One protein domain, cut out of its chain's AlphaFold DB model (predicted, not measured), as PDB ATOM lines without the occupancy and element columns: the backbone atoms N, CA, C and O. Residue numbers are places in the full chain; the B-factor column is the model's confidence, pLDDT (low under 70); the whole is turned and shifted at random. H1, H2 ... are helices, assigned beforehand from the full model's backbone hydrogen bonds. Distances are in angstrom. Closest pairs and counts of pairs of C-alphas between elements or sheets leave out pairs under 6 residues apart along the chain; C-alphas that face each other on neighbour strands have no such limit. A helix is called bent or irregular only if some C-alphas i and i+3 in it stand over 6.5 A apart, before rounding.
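AT A GLANCE: This is residues 97 to 226 of the 226 residues of an uncharacterized protein of Plasmodium malariae (UniProt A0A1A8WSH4). Two very long helices, H1 and H3, run side by side in opposite directions, and at one end of the pair the chain turns round through a small head made of a loop and the short helix H2. At the other end H1 is the longer one, and its residues 98 to 115, with His 97 before them, stick out as a free arm. You are reading 130 printed residues with three named helices, in the order H1, H2, H3, and no named strand, an all-helix domain. The whole is extended, with a radius of gyration of the C-alphas of 27.2 A, and its outline is a rod of 94 by 26 by 21 A.

IN THESE COORDINATES: Find C-alpha 98 at (176.265, 187.051, 276.264), where H1 begins; from there residues 98 to 153 run 81.2 A to C-alpha 153 at (219.783, 253.915, 291.478). H1 is irregular, but only just: C-alphas 145 and 148 are 6.51 A apart. After residues 154 to 168, which hold no named element, you reach H2, residues 169 to 177. Then H3, residues 179 to 223, runs 66.4 A and ends at C-alpha 223, at (186.154, 211.421, 292.349). H3 is irregular too, with C-alphas 180 and 183 7.5 A apart, and it has a kink of 39 degrees near residue 186.

HOW THE PARTS SIT: Start from H1, whose residues 119 to 144 alone touch H3. Look at Asn 130 and Ile 208, whose C-alphas are the closest of the two helices, 5.9 A apart. H1 and H3 run opposite ways at a shallow tilt of 15 degrees. H1 and H2 are apart. H2 and H3 only just touch, with 3 pairs of C-alphas within 8 A, and they touch only at the corner by their link; on H3 residues 182 to 185 alone take part, and the closest C-alphas are those of Ala 175 and Gln 182, 5.8 A apart. They run opposite ways at a steep tilt of 54 degrees. Along the backbones, the O i to N i+4 pairs within hydrogen-bond range are 50 of 52 in H1, 3 of 5 in H2 and 35 of 41 in H3.

THE WHOLE: The two C-alphas farthest apart are those of His 97 and Gly 180, at 94.5 A. Residues 97 to 115 stand free, and without them the body spans 70 by 22 by 20 A. The printed part has no cut and ends at Glu 226, the chain's last residue. The link from H1 to H2 is long, 15 residues, and the link from H2 to H3 is tight, 1 residue. The mean pLDDT of the printed part is 76.1; look for values under 70 at residues 97 to 102, 151 to 168, 172, 175 to 176, 178 to 183 and 225 to 226.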
ATOM      1  N   HIS A  97     172.619 185.673 274.689       62.62
ATOM      2  CA  HIS A  97     172.989 187.033 274.269       62.62
ATOM      3  C   HIS A  97     174.310 187.527 274.862       62.62
ATOM      4  O   HIS A  97     174.654 188.694 274.678       62.62
ATOM      5  N   PHE A  98     175.058 186.659 275.545       63.84
ATOM      6  CA  PHE A  98     176.265 187.051 276.264       63.84
ATOM      7  C   PHE A  98     177.346 187.637 275.360       63.84
ATOM      8  O   PHE A  98     177.832 188.709 275.690       63.84
ATOM      9  N   GLU A  99     177.643 187.069 274.187       63.69
ATOM     10  CA  GLU A  99     178.655 187.639 273.275       63.69
ATOM     11  C   GLU A  99     178.329 189.074 272.846       63.69
ATOM     12  O   GLU A  99     179.135 189.988 273.015       63.69
ATOM     13  N   LYS A 100     177.108 189.314 272.349       66.38
ATOM     14  CA  LYS A 100     176.682 190.654 271.910       66.38
ATOM     15  C   LYS A 100     176.654 191.653 273.068       66.38
ATOM     16  O   LYS A 100     176.879 192.844 272.860       66.38
ATOM     17  N   LYS A 101     176.345 191.183 274.275       65.69
ATOM     18  CA  LYS A 101     176.323 192.009 275.479       65.69
ATOM     19  C   LYS A 101     177.741 192.289 276.018       65.69
ATOM     20  O   LYS A 101     178.016 193.418 276.413       65.69
ATOM     21  N   TRP A 102     178.658 191.325 275.939       66.75
ATOM     22  CA  TRP A 102     180.082 191.478 276.259       66.75
ATOM     23  C   TRP A 102     180.785 192.450 275.312       66.75
ATOM     24  O   TRP A 102     181.523 193.313 275.777       66.75
ATOM     25  N   ILE A 103     180.508 192.376 274.005       70.00
ATOM     26  CA  ILE A 103     181.033 193.331 273.014       70.00
ATOM     27  C   ILE A 103     180.581 194.757 273.363       70.00
ATOM     28  O   ILE A 103     181.408 195.659 273.446       70.00
ATOM     29  N   LYS A 104     179.293 194.949 273.689       73.06
ATOM     30  CA  LYS A 104     178.769 196.255 274.131       73.06
ATOM     31  C   LYS A 104     179.414 196.754 275.426       73.06
ATOM     32  O   LYS A 104     179.686 197.947 275.529       73.06
ATOM     33  N   LYS A 105     179.650 195.867 276.401       74.69
ATOM     34  CA  LYS A 105     180.330 196.208 277.659       74.69
ATOM     35  C   LYS A 105     181.775 196.635 277.399       74.69
ATOM     36  O   LYS A 105     182.170 197.701 277.845       74.69
ATOM     37  N   LYS A 106     182.514 195.883 276.580       74.94
ATOM     38  CA  LYS A 106     183.893 196.209 276.186       74.94
ATOM     39  C   LYS A 106     183.992 197.548 275.447       74.94
ATOM     40  O   LYS A 106     184.889 198.340 275.731       74.94
ATOM     41  N   ASP A 107     183.065 197.824 274.533       73.62
ATOM     42  CA  ASP A 107     182.998 199.112 273.830       73.62
ATOM     43  C   ASP A 107     182.683 200.270 274.788       73.62
ATOM     44  O   ASP A 107     183.245 201.363 274.665       73.62
ATOM     45  N   PHE A 108     181.813 200.031 275.772       76.69
ATOM     46  CA  PHE A 108     181.485 201.006 276.805       76.69
ATOM     47  C   PHE A 108     182.665 201.276 277.743       76.69
ATOM     48  O   PHE A 108     182.997 202.438 277.976       76.69
ATOM     49  N   ASP A 109     183.348 200.232 278.211       77.88
ATOM     50  CA  ASP A 109     184.533 200.347 279.064       77.88
ATOM     51  C   ASP A 109     185.629 201.158 278.354       77.88
ATOM     52  O   ASP A 109     186.183 202.104 278.922       77.88
ATOM     53  N   ASN A 110     185.855 200.891 277.063       83.38
ATOM     54  CA  ASN A 110     186.800 201.645 276.237       83.38
ATOM     55  C   ASN A 110     186.387 203.125 276.074       83.38
ATOM     56  O   ASN A 110     187.221 204.034 276.098       83.38
ATOM     57  N   PHE A 111     185.086 203.410 275.950       79.94
ATOM     58  CA  PHE A 111     184.568 204.783 275.922       79.94
ATOM     59  C   PHE A 111     184.764 205.513 277.262       79.94
ATOM     60  O   PHE A 111     185.139 206.693 277.271       79.94
ATOM     61  N   ILE A 112     184.533 204.838 278.390       80.69
ATOM     62  CA  ILE A 112     184.773 205.386 279.732       80.69
ATOM     63  C   ILE A 112     186.260 205.686 279.921       80.69
ATOM     64  O   ILE A 112     186.608 206.797 280.333       80.69
ATOM     65  N   GLU A 113     187.140 204.755 279.555       83.50
ATOM     66  CA  GLU A 113     188.586 204.933 279.659       83.50
ATOM     67  C   GLU A 113     189.074 206.106 278.796       83.50
ATOM     68  O   GLU A 113     189.799 206.987 279.271       83.50
ATOM     69  N   LYS A 114     188.601 206.197 277.548       83.06
ATOM     70  CA  LYS A 114     188.914 207.320 276.655       83.06
ATOM     71  C   LYS A 114     188.472 208.661 277.246       83.06
ATOM     72  O   LYS A 114     189.225 209.634 277.189       83.06
ATOM     73  N   ASN A 115     187.287 208.724 277.854       79.50
ATOM     74  CA  ASN A 115     186.805 209.940 278.511       79.50
ATOM     75  C   ASN A 115     187.615 210.296 279.765       79.50
ATOM     76  O   ASN A 115     187.893 211.481 279.973       79.50
ATOM     77  N   LYS A 116     188.034 209.308 280.569       83.81
ATOM     78  CA  LYS A 116     188.943 209.527 281.709       83.81
ATOM     79  C   LYS A 116     190.259 210.159 281.235       83.81
ATOM     80  O   LYS A 116     190.652 211.191 281.779       83.81
ATOM     81  N   ARG A 117     190.868 209.636 280.161       84.69
ATOM     82  CA  ARG A 117     192.107 210.182 279.562       84.69
ATOM     83  C   ARG A 117     191.936 211.618 279.051       84.69
ATOM     84  O   ARG A 117     192.744 212.486 279.369       84.69
ATOM     85  N   ILE A 118     190.872 211.900 278.291       82.06
ATOM     86  CA  ILE A 118     190.594 213.255 277.772       82.06
ATOM     87  C   ILE A 118     190.418 214.254 278.924       82.06
ATOM     88  O   ILE A 118     190.934 215.375 278.864       82.06
ATOM     89  N   ARG A 119     189.707 213.850 279.983       80.06
ATOM     90  CA  ARG A 119     189.493 214.673 281.177       80.06
ATOM     91  C   ARG A 119     190.801 214.970 281.903       80.06
ATOM     92  O   ARG A 119     191.024 216.127 282.249       80.06
ATOM     93  N   ASP A 120     191.654 213.972 282.109       85.50
ATOM     94  CA  ASP A 120     192.941 214.157 282.787       85.50
ATOM     95  C   ASP A 120     193.862 215.119 282.015       85.50
ATOM     96  O   ASP A 120     194.378 216.093 282.571       85.50
ATOM     97  N   ILE A 121     193.949 214.962 280.689       84.69
ATOM     98  CA  ILE A 121     194.675 215.900 279.817       84.69
ATOM     99  C   ILE A 121     194.110 217.322 279.954       84.69
ATOM    100  O   ILE A 121     194.867 218.293 280.068       84.69
ATOM    101  N   ALA A 122     192.782 217.469 279.963       81.88
ATOM    102  CA  ALA A 122     192.136 218.767 280.129       81.88
ATOM    103  C   ALA A 122     192.430 219.390 281.506       81.88
ATOM    104  O   ALA A 122     192.751 220.580 281.579       81.88
ATOM    105  N   LEU A 123     192.381 218.600 282.584       81.19
ATOM    106  CA  LEU A 123     192.726 219.024 283.944       81.19
ATOM    107  C   LEU A 123     194.182 219.489 284.028       81.19
ATOM    108  O   LEU A 123     194.445 220.592 284.518       81.19
ATOM    109  N   LYS A 124     195.119 218.705 283.487       81.94
ATOM    110  CA  LYS A 124     196.548 219.043 283.439       81.94
ATOM    111  C   LYS A 124     196.792 220.337 282.661       81.94
ATOM    112  O   LYS A 124     197.549 221.194 283.117       81.94
ATOM    113  N   LYS A 125     196.088 220.540 281.540       80.81
ATOM    114  CA  LYS A 125     196.170 221.765 280.726       80.81
ATOM    115  C   LYS A 125     195.637 222.996 281.463       80.81
ATOM    116  O   LYS A 125     196.252 224.060 281.393       80.81
ATOM    117  N   ILE A 126     194.516 222.870 282.179       80.12
ATOM    118  CA  ILE A 126     193.956 223.963 282.995       80.12
ATOM    119  C   ILE A 126     194.913 224.315 284.135       80.12
ATOM    120  O   ILE A 126     195.201 225.496 284.332       80.12
ATOM    121  N   LYS A 127     195.444 223.302 284.832       75.25
ATOM    122  CA  LYS A 127     196.423 223.466 285.910       75.25
ATOM    123  C   LYS A 127     197.657 224.220 285.403       75.25
ATOM    124  O   LYS A 127     197.953 225.295 285.914       75.25
ATOM    125  N   PHE A 128     198.300 223.731 284.340       75.62
ATOM    126  CA  PHE A 128     199.488 224.359 283.745       75.62
ATOM    127  C   PHE A 128     199.237 225.808 283.306       75.62
ATOM    128  O   PHE A 128     200.034 226.699 283.591       75.62
ATOM    129  N   ARG A 129     198.085 226.078 282.678       78.31
ATOM    130  CA  ARG A 129     197.734 227.434 282.241       78.31
ATOM    131  C   ARG A 129     197.550 228.401 283.413       78.31
ATOM    132  O   ARG A 129     197.842 229.580 283.254       78.31
ATOM    133  N   ASN A 130     197.080 227.929 284.568       76.25
ATOM    134  CA  ASN A 130     196.938 228.760 285.764       76.25
ATOM    135  C   ASN A 130     198.295 229.133 286.371       76.25
ATOM    136  O   ASN A 130     198.513 230.303 286.683       76.25
ATOM    137  N   TYR A 131     199.218 228.170 286.471       76.81
ATOM    138  CA  TYR A 131     200.584 228.431 286.936       76.81
ATOM    139  C   TYR A 131     201.327 229.393 286.005       76.81
ATOM    140  O   TYR A 131     202.002 230.295 286.489       76.81
ATOM    141  N   GLY A 132     201.129 229.278 284.686       82.31
ATOM    142  CA  GLY A 132     201.727 230.197 283.714       82.31
ATOM    143  C   GLY A 132     201.365 231.666 283.958       82.31
ATOM    144  O   GLY A 132     202.245 232.520 283.933       82.31
ATOM    145  N   TYR A 133     200.098 231.977 284.266       83.12
ATOM    146  CA  TYR A 133     199.709 233.357 284.582       83.12
ATOM    147  C   TYR A 133     200.379 233.875 285.857       83.12
ATOM    148  O   TYR A 133     200.843 235.012 285.868       83.12
ATOM    149  N   GLY A 134     200.449 233.054 286.909       83.56
ATOM    150  CA  GLY A 134     201.104 233.437 288.162       83.56
ATOM    151  C   GLY A 134     202.593 233.728 287.968       83.56
ATOM    152  O   GLY A 134     203.077 234.764 288.410       83.56
ATOM    153  N   VAL A 135     203.288 232.862 287.228       84.62
ATOM    154  CA  VAL A 135     204.714 233.018 286.913       84.62
ATOM    155  C   VAL A 135     204.967 234.293 286.104       84.62
ATOM    156  O   VAL A 135     205.844 235.074 286.457       84.62
ATOM    157  N   VAL A 136     204.170 234.561 285.064       85.31
ATOM    158  CA  VAL A 136     204.316 235.781 284.247       85.31
ATOM    159  C   VAL A 136     204.058 237.045 285.069       85.31
ATOM    160  O   VAL A 136     204.824 237.999 284.966       85.31
ATOM    161  N   ILE A 137     203.019 237.061 285.910       86.75
ATOM    162  CA  ILE A 137     202.726 238.207 286.788       86.75
ATOM    163  C   ILE A 137     203.870 238.431 287.780       86.75
ATOM    164  O   ILE A 137     204.268 239.573 287.994       86.75
ATOM    165  N   PHE A 138     204.420 237.360 288.350       86.06
ATOM    166  CA  PHE A 138     205.542 237.441 289.279       86.06
ATOM    167  C   PHE A 138     206.791 238.031 288.614       86.06
ATOM    168  O   PHE A 138     207.384 238.967 289.145       86.06
ATOM    169  N   PHE A 139     207.144 237.567 287.413       85.81
ATOM    170  CA  PHE A 139     208.258 238.141 286.657       85.81
ATOM    171  C   PHE A 139     208.025 239.607 286.281       85.81
ATOM    172  O   PHE A 139     208.944 240.410 286.412       85.81
ATOM    173  N   LEU A 140     206.809 239.982 285.869       85.69
ATOM    174  CA  LEU A 140     206.467 241.382 285.590       85.69
ATOM    175  C   LEU A 140     206.590 242.256 286.841       85.69
ATOM    176  O   LEU A 140     207.110 243.366 286.762       85.69
ATOM    177  N   PHE A 141     206.156 241.750 287.994       85.88
ATOM    178  CA  PHE A 141     206.282 242.456 289.263       85.88
ATOM    179  C   PHE A 141     207.747 242.643 289.670       85.88
ATOM    180  O   PHE A 141     208.114 243.734 290.090       85.88
ATOM    181  N   LEU A 142     208.604 241.634 289.492       85.62
ATOM    182  CA  LEU A 142     210.043 241.771 289.741       85.62
ATOM    183  C   LEU A 142     210.698 242.765 288.773       85.62
ATOM    184  O   LEU A 142     211.483 243.615 289.194       85.62
ATOM    185  N   LEU A 143     210.357 242.692 287.485       83.25
ATOM    186  CA  LEU A 143     210.920 243.568 286.460       83.25
ATOM    187  C   LEU A 143     210.551 245.036 286.716       83.25
ATOM    188  O   LEU A 143     211.412 245.913 286.662       83.25
ATOM    189  N   VAL A 144     209.279 245.295 287.028       83.06
ATOM    190  CA  VAL A 144     208.784 246.650 287.286       83.06
ATOM    191  C   VAL A 144     209.182 247.113 288.683       83.06
ATOM    192  O   VAL A 144     209.771 248.173 288.811       83.06
ATOM    193  N   GLY A 145     208.906 246.333 289.725       81.00
ATOM    194  CA  GLY A 145     209.081 246.737 291.121       81.00
ATOM    195  C   GLY A 145     210.529 246.770 291.605       81.00
ATOM    196  O   GLY A 145     210.851 247.585 292.460       81.00
ATOM    197  N   ILE A 146     211.407 245.919 291.067       79.94
ATOM    198  CA  ILE A 146     212.816 245.836 291.487       79.94
ATOM    199  C   ILE A 146     213.750 246.266 290.352       79.94
ATOM    200  O   ILE A 146     214.704 247.009 290.583       79.94
ATOM    201  N   GLY A 147     213.464 245.847 289.117       77.81
ATOM    202  CA  GLY A 147     214.323 246.121 287.963       77.81
ATOM    203  C   GLY A 147     214.454 247.609 287.637       77.81
ATOM    204  O   GLY A 147     215.571 248.103 287.489       77.81
ATOM    205  N   LEU A 148     213.339 248.342 287.571       74.12
ATOM    206  CA  LEU A 148     213.343 249.779 287.260       74.12
ATOM    207  C   LEU A 148     214.043 250.632 288.338       74.12
ATOM    208  O   LEU A 148     214.919 251.420 287.968       74.12
ATOM    209  N   PRO A 149     213.743 250.487 289.646       74.19
ATOM    210  CA  PRO A 149     214.423 251.256 290.692       74.19
ATOM    211  C   PRO A 149     215.925 250.974 290.777       74.19
ATOM    212  O   PRO A 149     216.709 251.902 290.970       74.19
ATOM    213  N   LEU A 150     216.357 249.721 290.577       71.19
ATOM    214  CA  LEU A 150     217.784 249.376 290.523       71.19
ATOM    215  C   LEU A 150     218.491 250.020 289.324       71.19
ATOM    216  O   LEU A 150     219.627 250.477 289.458       71.19
ATOM    217  N   LEU A 151     217.827 250.075 288.164       68.19
ATOM    218  CA  LEU A 151     218.357 250.752 286.978       68.19
ATOM    219  C   LEU A 151     218.528 252.258 287.214       68.19
ATOM    220  O   LEU A 151     219.523 252.842 286.780       68.19
ATOM    221  N   GLN A 152     217.580 252.883 287.917       67.00
ATOM    222  CA  GLN A 152     217.662 254.299 288.272       67.00
ATOM    223  C   GLN A 152     218.746 254.561 289.327       67.00
ATOM    224  O   GLN A 152     219.554 255.468 289.143       67.00
ATOM    225  N   GLY A 153     218.807 253.758 290.393       67.56
ATOM    226  CA  GLY A 153     219.783 253.915 291.478       67.56
ATOM    227  C   GLY A 153     221.237 253.757 291.025       67.56
ATOM    228  O   GLY A 153     222.128 254.387 291.584       67.56
ATOM    229  N   LYS A 154     221.482 252.972 289.965       64.75
ATOM    230  CA  LYS A 154     222.798 252.857 289.309       64.75
ATOM    231  C   LYS A 154     223.072 253.930 288.248       64.75
ATOM    232  O   LYS A 154     224.143 253.918 287.649       64.75
ATOM    233  N   GLY A 155     222.127 254.832 287.975       60.72
ATOM    234  CA  GLY A 155     222.289 255.890 286.975       60.72
ATOM    235  C   GLY A 155     222.178 255.434 285.516       60.72
ATOM    236  O   GLY A 155     222.432 256.218 284.613       60.72
ATOM    237  N   TRP A 156     221.789 254.189 285.237       56.03
ATOM    238  CA  TRP A 156     221.828 253.627 283.877       56.03
ATOM    239  C   TRP A 156     220.756 254.183 282.928       56.03
ATOM    240  O   TRP A 156     220.889 254.074 281.712       56.03
ATOM    241  N   VAL A 157     219.681 254.775 283.451       56.38
ATOM    242  CA  VAL A 157     218.593 255.303 282.608       56.38
ATOM    243  C   VAL A 157     218.927 256.711 282.107       56.38
ATOM    244  O   VAL A 157     218.816 256.977 280.912       56.38
ATOM    245  N   ILE A 158     219.370 257.604 282.999       55.84
ATOM    246  CA  ILE A 158     219.841 258.959 282.681       55.84
ATOM    247  C   ILE A 158     220.921 259.323 283.712       55.84
ATOM    248  O   ILE A 158     220.595 259.565 284.874       55.84
ATOM    249  N   TYR A 159     222.190 259.382 283.302       51.97
ATOM    250  CA  TYR A 159     223.283 259.933 284.117       51.97
ATOM    251  C   TYR A 159     223.794 261.195 283.429       51.97
ATOM    252  O   TYR A 159     224.169 261.143 282.256       51.97
ATOM    253  N   ASN A 160     223.777 262.341 284.114       50.75
ATOM    254  CA  ASN A 160     224.296 263.612 283.586       50.75
ATOM    255  C   ASN A 160     223.789 263.957 282.163       50.75
ATOM    256  O   ASN A 160     224.559 264.363 281.292       50.75
ATOM    257  N   GLY A 161     222.495 263.743 281.888       55.25
ATOM    258  CA  GLY A 161     221.872 264.082 280.597       55.25
ATOM    259  C   GLY A 161     222.214 263.155 279.417       55.25
ATOM    260  O   GLY A 161     221.870 263.477 278.271       55.25
ATOM    261  N   LYS A 162     222.867 262.012 279.670       54.06
ATOM    262  CA  LYS A 162     223.143 260.960 278.679       54.06
ATOM    263  C   LYS A 162     222.347 259.690 279.006       54.06
ATOM    264  O   LYS A 162     222.336 259.229 280.147       54.06
ATOM    265  N   THR A 163     221.662 259.152 278.000       59.72
ATOM    266  CA  THR A 163     220.967 257.857 278.011       59.72
ATOM    267  C   THR A 163     222.002 256.749 277.802       59.72
ATOM    268  O   THR A 163     222.761 256.801 276.839       59.72
ATOM    269  N   ALA A 164     222.086 255.763 278.704       59.09
ATOM    270  CA  ALA A 164     223.070 254.675 278.574       59.09
ATOM    271  C   ALA A 164     222.564 253.493 277.723       59.09
ATOM    272  O   ALA A 164     223.348 252.622 277.355       59.09
ATOM    273  N   LEU A 165     221.263 253.454 277.403       63.09
ATOM    274  CA  LEU A 165     220.626 252.380 276.637       63.09
ATOM    275  C   LEU A 165     220.237 252.850 275.222       63.09
ATOM    276  O   LEU A 165     219.462 253.806 275.101       63.09
ATOM    277  N   PRO A 166     220.706 252.172 274.156       61.31
ATOM    278  CA  PRO A 166     220.301 252.483 272.788       61.31
ATOM    279  C   PRO A 166     218.789 252.257 272.615       61.31
ATOM    280  O   PRO A 166     218.259 251.217 273.003       61.31
ATOM    281  N   GLY A 167     218.086 253.251 272.058       67.50
ATOM    282  CA  GLY A 167     216.625 253.232 271.857       67.50
ATOM    283  C   GLY A 167     215.807 254.033 272.880       67.50
ATOM    284  O   GLY A 167     214.601 254.197 272.702       67.50
ATOM    285  N   PHE A 168     216.441 254.585 273.919       68.38
ATOM    286  CA  PHE A 168     215.785 255.438 274.924       68.38
ATOM    287  C   PHE A 168     215.966 256.948 274.685       68.38
ATOM    288  O   PHE A 168     215.570 257.758 275.522       68.38
ATOM    289  N   ASP A 169     216.493 257.360 273.530       71.38
ATOM    290  CA  ASP A 169     216.799 258.769 273.228       71.38
ATOM    291  C   ASP A 169     215.562 259.682 273.225       71.38
ATOM    292  O   ASP A 169     215.649 260.863 273.567       71.38
ATOM    293  N   TRP A 170     214.382 259.125 272.937       72.56
ATOM    294  CA  TRP A 170     213.106 259.845 273.016       72.56
ATOM    295  C   TRP A 170     212.793 260.343 274.438       72.56
ATOM    296  O   TRP A 170     212.163 261.392 274.598       72.56
ATOM    297  N   VAL A 171     213.282 259.653 275.476       70.94
ATOM    298  CA  VAL A 171     213.097 260.057 276.878       70.94
ATOM    299  C   VAL A 171     213.815 261.372 277.161       70.94
ATOM    300  O   VAL A 171     213.303 262.192 277.923       70.94
ATOM    301  N   LYS A 172     214.945 261.636 276.495       67.88
ATOM    302  CA  LYS A 172     215.678 262.900 276.632       67.88
ATOM    303  C   LYS A 172     214.842 264.090 276.168       67.88
ATOM    304  O   LYS A 172     214.814 265.106 276.855       67.88
ATOM    305  N   GLY A 173     214.117 263.942 275.056       71.38
ATOM    306  CA  GLY A 173     213.222 264.978 274.529       71.38
ATOM    307  C   GLY A 173     212.014 265.267 275.428       71.38
ATOM    308  O   GLY A 173     211.475 266.374 275.409       71.38
ATOM    309  N   ILE A 174     211.597 264.295 276.242       71.94
ATOM    310  CA  ILE A 174     210.547 264.482 277.251       71.94
ATOM    311  C   ILE A 174     211.133 265.113 278.515       71.94
ATOM    312  O   ILE A 174     210.591 266.094 279.019       71.94
ATOM    313  N   ALA A 175     212.276 264.615 278.989       67.56
ATOM    314  CA  ALA A 175     212.967 265.149 280.158       67.56
ATOM    315  C   ALA A 175     213.383 266.617 279.968       67.56
ATOM    316  O   ALA A 175     213.267 267.414 280.899       67.56
ATOM    317  N   SER A 176     213.813 267.013 278.764       69.38
ATOM    318  CA  SER A 176     214.160 268.404 278.452       69.38
ATOM    319  C   SER A 176     212.950 269.340 278.480       69.38
ATOM    320  O   SER A 176     213.098 270.507 278.828       69.38
ATOM    321  N   LYS A 177     211.747 268.841 278.161       74.38
ATOM    322  CA  LYS A 177     210.496 269.615 278.250       74.38
ATOM    323  C   LYS A 177     210.002 269.801 279.687       74.38
ATOM    324  O   LYS A 177     209.239 270.728 279.934       74.38
ATOM    325  N   LEU A 178     210.426 268.950 280.625       67.56
ATOM    326  CA  LEU A 178     210.022 269.029 282.035       67.56
ATOM    327  C   LEU A 178     210.863 270.007 282.884       67.56
ATOM    328  O   LEU A 178     210.517 270.244 284.042       67.56
ATOM    329  N   GLY A 179     211.942 270.587 282.347       68.94
ATOM    330  CA  GLY A 179     212.761 271.569 283.070       68.94
ATOM    331  C   GLY A 179     213.319 271.028 284.397       68.94
ATOM    332  O   GLY A 179     213.868 269.931 284.440       68.94
ATOM    333  N   GLY A 180     213.164 271.774 285.498       64.94
ATOM    334  CA  GLY A 180     213.657 271.381 286.832       64.94
ATOM    335  C   GLY A 180     212.924 270.198 287.487       64.94
ATOM    336  O   GLY A 180     213.403 269.650 288.476       64.94
ATOM    337  N   ALA A 181     211.790 269.752 286.931       63.91
ATOM    338  CA  ALA A 181     211.003 268.637 287.470       63.91
ATOM    339  C   ALA A 181     211.497 267.244 287.017       63.91
ATOM    340  O   ALA A 181     210.838 266.235 287.276       63.91
ATOM    341  N   GLN A 182     212.663 267.162 286.365       64.31
ATOM    342  CA  GLN A 182     213.270 265.909 285.895       64.31
ATOM    343  C   GLN A 182     213.399 264.843 286.991       64.31
ATOM    344  O   GLN A 182     213.199 263.659 286.722       64.31
ATOM    345  N   HIS A 183     213.660 265.250 288.235       66.81
ATOM    346  CA  HIS A 183     213.783 264.332 289.370       66.81
ATOM    347  C   HIS A 183     212.467 263.614 289.719       66.81
ATOM    348  O   HIS A 183     212.494 262.473 290.177       66.81
ATOM    349  N   TYR A 184     211.315 264.233 289.439       74.25
ATOM    350  CA  TYR A 184     209.992 263.644 289.684       74.25
ATOM    351  C   TYR A 184     209.459 262.843 288.494       74.25
ATOM    352  O   TYR A 184     208.581 262.001 288.674       74.25
ATOM    353  N   PHE A 185     210.002 263.050 287.290       75.00
ATOM    354  CA  PHE A 185     209.570 262.357 286.073       75.00
ATOM    355  C   PHE A 185     209.565 260.836 286.241       75.00
ATOM    356  O   PHE A 185     208.578 260.169 285.929       75.00
ATOM    357  N   PHE A 186     210.653 260.289 286.788       74.25
ATOM    358  CA  PHE A 186     210.771 258.851 286.985       74.25
ATOM    359  C   PHE A 186     209.743 258.335 287.995       74.25
ATOM    360  O   PHE A 186     209.053 257.362 287.708       74.25
ATOM    361  N   LEU A 187     209.573 259.021 289.130       78.62
ATOM    362  CA  LEU A 187     208.589 258.652 290.154       78.62
ATOM    363  C   LEU A 187     207.159 258.653 289.602       78.62
ATOM    364  O   LEU A 187     206.404 257.710 289.841       78.62
ATOM    365  N   ILE A 188     206.804 259.670 288.816       81.56
ATOM    366  CA  ILE A 188     205.493 259.768 288.165       81.56
ATOM    367  C   ILE A 188     205.319 258.621 287.162       81.56
ATOM    368  O   ILE A 188     204.307 257.922 287.196       81.56
ATOM    369  N   SER A 189     206.318 258.368 286.312       78.88
ATOM    370  CA  SER A 189     206.265 257.275 285.331       78.88
ATOM    371  C   SER A 189     206.147 255.896 285.994       78.88
ATOM    372  O   SER A 189     205.379 255.046 285.544       78.88
ATOM    373  N   PHE A 190     206.840 255.698 287.115       81.81
ATOM    374  CA  PHE A 190     206.799 254.478 287.905       81.81
ATOM    375  C   PHE A 190     205.425 254.269 288.547       81.81
ATOM    376  O   PHE A 190     204.864 253.177 288.468       81.81
ATOM    377  N   SER A 191     204.838 255.328 289.110       85.50
ATOM    378  CA  SER A 191     203.478 255.296 289.657       85.50
ATOM    379  C   SER A 191     202.448 254.905 288.589       85.50
ATOM    380  O   SER A 191     201.637 254.002 288.807       85.50
ATOM    381  N   VAL A 192     202.537 255.495 287.392       87.88
ATOM    382  CA  VAL A 192     201.664 255.149 286.257       87.88
ATOM    383  C   VAL A 192     201.832 253.680 285.846       87.88
ATOM    384  O   VAL A 192     200.836 252.988 285.627       87.88
ATOM    385  N   LEU A 193     203.064 253.166 285.793       86.38
ATOM    386  CA  LEU A 193     203.327 251.755 285.485       86.38
ATOM    387  C   LEU A 193     202.727 250.806 286.530       86.38
ATOM    388  O   LEU A 193     202.165 249.774 286.156       86.38
ATOM    389  N   ILE A 194     202.786 251.157 287.818       87.88
ATOM    390  CA  ILE A 194     202.140 250.377 288.885       87.88
ATOM    391  C   ILE A 194     200.620 250.344 288.697       87.88
ATOM    392  O   ILE A 194     200.015 249.279 288.829       87.88
ATOM    393  N   ILE A 195     199.999 251.469 288.335       90.56
ATOM    394  CA  ILE A 195     198.553 251.525 288.070       90.56
ATOM    395  C   ILE A 195     198.186 250.618 286.885       90.56
ATOM    396  O   ILE A 195     197.233 249.841 286.969       90.56
ATOM    397  N   ILE A 196     198.964 250.650 285.797       89.81
ATOM    398  CA  ILE A 196     198.760 249.768 284.635       89.81
ATOM    399  C   ILE A 196     198.888 248.293 285.044       89.81
ATOM    400  O   ILE A 196     198.044 247.471 284.674       89.81
ATOM    401  N   LEU A 197     199.906 247.955 285.840       88.62
ATOM    402  CA  LEU A 197     200.111 246.600 286.352       88.62
ATOM    403  C   LEU A 197     198.913 246.140 287.195       88.62
ATOM    404  O   LEU A 197     198.421 245.025 287.010       88.62
ATOM    405  N   ALA A 198     198.390 247.008 288.064       89.94
ATOM    406  CA  ALA A 198     197.214 246.721 288.881       89.94
ATOM    407  C   ALA A 198     195.975 246.425 288.018       89.94
ATOM    408  O   ALA A 198     195.276 245.440 288.263       89.94
ATOM    409  N   ILE A 199     195.737 247.198 286.952       91.38
ATOM    410  CA  ILE A 199     194.628 246.957 286.009       91.38
ATOM    411  C   ILE A 199     194.761 245.582 285.335       91.38
ATOM    412  O   ILE A 199     193.770 244.855 285.194       91.38
ATOM    413  N   ILE A 200     195.975 245.190 284.935       89.75
ATOM    414  CA  ILE A 200     196.237 243.867 284.346       89.75
ATOM    415  C   ILE A 200     195.925 242.766 285.363       89.75
ATOM    416  O   ILE A 200     195.219 241.808 285.033       89.75
ATOM    417  N   ILE A 201     196.393 242.915 286.602       88.94
ATOM    418  CA  ILE A 201     196.146 241.964 287.691       88.94
ATOM    419  C   ILE A 201     194.638 241.805 287.931       88.94
ATOM    420  O   ILE A 201     194.141 240.676 287.925       88.94
ATOM    421  N   ILE A 202     193.889 242.909 288.022       89.38
ATOM    422  CA  ILE A 202     192.425 242.905 288.192       89.38
ATOM    423  C   ILE A 202     191.728 242.127 287.071       89.38
ATOM    424  O   ILE A 202     190.746 241.433 287.324       89.38
ATOM    425  N   ARG A 203     192.228 242.183 285.829       89.00
ATOM    426  CA  ARG A 203     191.663 241.401 284.714       89.00
ATOM    427  C   ARG A 203     192.049 239.926 284.749       89.00
ATOM    428  O   ARG A 203     191.261 239.073 284.332       89.00
ATOM    429  N   VAL A 204     193.259 239.602 285.194       86.75
ATOM    430  CA  VAL A 204     193.782 238.230 285.149       86.75
ATOM    431  C   VAL A 204     193.305 237.396 286.342       86.75
ATOM    432  O   VAL A 204     192.947 236.233 286.142       86.75
ATOM    433  N   ILE A 205     193.192 237.974 287.541       85.00
ATOM    434  CA  ILE A 205     192.677 237.300 288.748       85.00
ATOM    435  C   ILE A 205     191.337 236.575 288.507       85.00
ATOM    436  O   ILE A 205     191.282 235.363 288.730       85.00
ATOM    437  N   PRO A 206     190.263 237.215 288.000       86.81
ATOM    438  CA  PRO A 206     188.986 236.534 287.786       86.81
ATOM    439  C   PRO A 206     189.097 235.424 286.734       86.81
ATOM    440  O   PRO A 206     188.413 234.403 286.818       86.81
ATOM    441  N   LYS A 207     190.000 235.568 285.756       84.38
ATOM    442  CA  LYS A 207     190.279 234.529 284.755       84.38
ATOM    443  C   LYS A 207     190.976 233.313 285.378       84.38
ATOM    444  O   LYS A 207     190.660 232.185 284.993       84.38
ATOM    445  N   ILE A 208     191.883 233.532 286.332       83.81
ATOM    446  CA  ILE A 208     192.557 232.486 287.117       83.81
ATOM    447  C   ILE A 208     191.554 231.780 288.037       83.81
ATOM    448  O   ILE A 208     191.481 230.549 288.034       83.81
ATOM    449  N   LEU A 209     190.744 232.544 288.778       82.06
ATOM    450  CA  LEU A 209     189.728 232.018 289.696       82.06
ATOM    451  C   LEU A 209     188.706 231.153 288.957       82.06
ATOM    452  O   LEU A 209     188.504 229.994 289.312       82.06
ATOM    453  N   ARG A 210     188.160 231.650 287.842       83.50
ATOM    454  CA  ARG A 210     187.216 230.894 287.009       83.50
ATOM    455  C   ARG A 210     187.827 229.614 286.428       83.50
ATOM    456  O   ARG A 210     187.127 228.616 286.264       83.50
ATOM    457  N   ASN A 211     189.115 229.620 286.077       82.56
ATOM    458  CA  ASN A 211     189.800 228.398 285.642       82.56
ATOM    459  C   ASN A 211     189.978 227.409 286.806       82.56
ATOM    460  O   ASN A 211     189.829 226.207 286.592       82.56
ATOM    461  N   ASN A 212     190.238 227.900 288.020       82.56
ATOM    462  CA  ASN A 212     190.360 227.072 289.218       82.56
ATOM    463  C   ASN A 212     189.016 226.447 289.633       82.56
ATOM    464  O   ASN A 212     188.956 225.267 289.963       82.56
ATOM    465  N   GLU A 213     187.913 227.191 289.542       83.62
ATOM    466  CA  GLU A 213     186.565 226.647 289.765       83.62
ATOM    467  C   GLU A 213     186.212 225.557 288.752       83.62
ATOM    468  O   GLU A 213     185.701 224.499 289.124       83.62
ATOM    469  N   LYS A 214     186.523 225.779 287.467       80.00
ATOM    470  CA  LYS A 214     186.360 224.750 286.429       80.00
ATOM    471  C   LYS A 214     187.184 223.506 286.745       80.00
ATOM    472  O   LYS A 214     186.675 222.402 286.590       80.00
ATOM    473  N   TYR A 215     188.423 223.682 287.198       81.44
ATOM    474  CA  TYR A 215     189.277 222.580 287.633       81.44
ATOM    475  C   TYR A 215     188.641 221.807 288.797       81.44
ATOM    476  O   TYR A 215     188.465 220.596 288.684       81.44
ATOM    477  N   LYS A 216     188.210 222.501 289.862       82.69
ATOM    478  CA  LYS A 216     187.537 221.886 291.017       82.69
ATOM    479  C   LYS A 216     186.286 221.112 290.604       82.69
ATOM    480  O   LYS A 216     186.148 219.958 290.984       82.69
ATOM    481  N   ARG A 217     185.413 221.689 289.767       82.56
ATOM    482  CA  ARG A 217     184.207 220.996 289.269       82.56
ATOM    483  C   ARG A 217     184.540 219.718 288.502       82.56
ATOM    484  O   ARG A 217     183.897 218.698 288.715       82.56
ATOM    485  N   ILE A 218     185.525 219.769 287.604       78.56
ATOM    486  CA  ILE A 218     185.925 218.597 286.815       78.56
ATOM    487  C   ILE A 218     186.562 217.523 287.709       78.56
ATOM    488  O   ILE A 218     186.327 216.342 287.462       78.56
ATOM    489  N   LYS A 219     187.305 217.929 288.745       81.62
ATOM    490  CA  LYS A 219     187.887 217.028 289.745       81.62
ATOM    491  C   LYS A 219     186.823 216.371 290.637       81.62
ATOM    492  O   LYS A 219     186.803 215.163 290.757       81.62
ATOM    493  N   TYR A 220     185.855 217.108 291.177       82.00
ATOM    494  CA  TYR A 220     184.784 216.469 291.960       82.00
ATOM    495  C   TYR A 220     183.954 215.485 291.123       82.00
ATOM    496  O   TYR A 220     183.559 214.433 291.608       82.00
ATOM    497  N   MET A 221     183.747 215.782 289.836       76.06
ATOM    498  CA  MET A 221     183.147 214.824 288.907       76.06
ATOM    499  C   MET A 221     184.064 213.640 288.569       76.06
ATOM    500  O   MET A 221     183.573 212.693 287.978       76.06
ATOM    501  N   SER A 222     185.378 213.662 288.820       74.12
ATOM    502  CA  SER A 222     186.197 212.445 288.707       74.12
ATOM    503  C   SER A 222     186.025 211.541 289.899       74.12
ATOM    504  O   SER A 222     185.766 210.360 289.694       74.12
ATOM    505  N   ASP A 223     186.082 212.135 291.080       78.19
ATOM    506  CA  ASP A 223     186.154 211.421 292.349       78.19
ATOM    507  C   ASP A 223     184.800 210.766 292.712       78.19
ATOM    508  O   ASP A 223     184.753 209.853 293.516       78.19
ATOM    509  N   MET A 224     183.694 211.200 292.090       70.62
ATOM    510  CA  MET A 224     182.348 210.615 292.247       70.62
ATOM    511  C   MET A 224     182.066 209.393 291.349       70.62
ATOM    512  O   MET A 224     181.046 208.734 291.531       70.62
ATOM    513  N   TYR A 225     182.893 209.129 290.330       60.47
ATOM    514  CA  TYR A 225     182.746 207.966 289.428       60.47
ATOM    515  C   TYR A 225     183.853 206.921 289.639       60.47
ATOM    516  O   TYR A 225     184.066 206.068 288.769       60.47
ATOM    517  N   GLU A 226     184.610 207.063 290.721       50.69
ATOM    518  CA  GLU A 226     185.628 206.125 291.188       50.69
ATOM    519  C   GLU A 226     185.070 205.361 292.389       50.69
ATOM    520  O   GLU A 226     185.267 204.127 292.408       50.69
TER     521      GLU A 226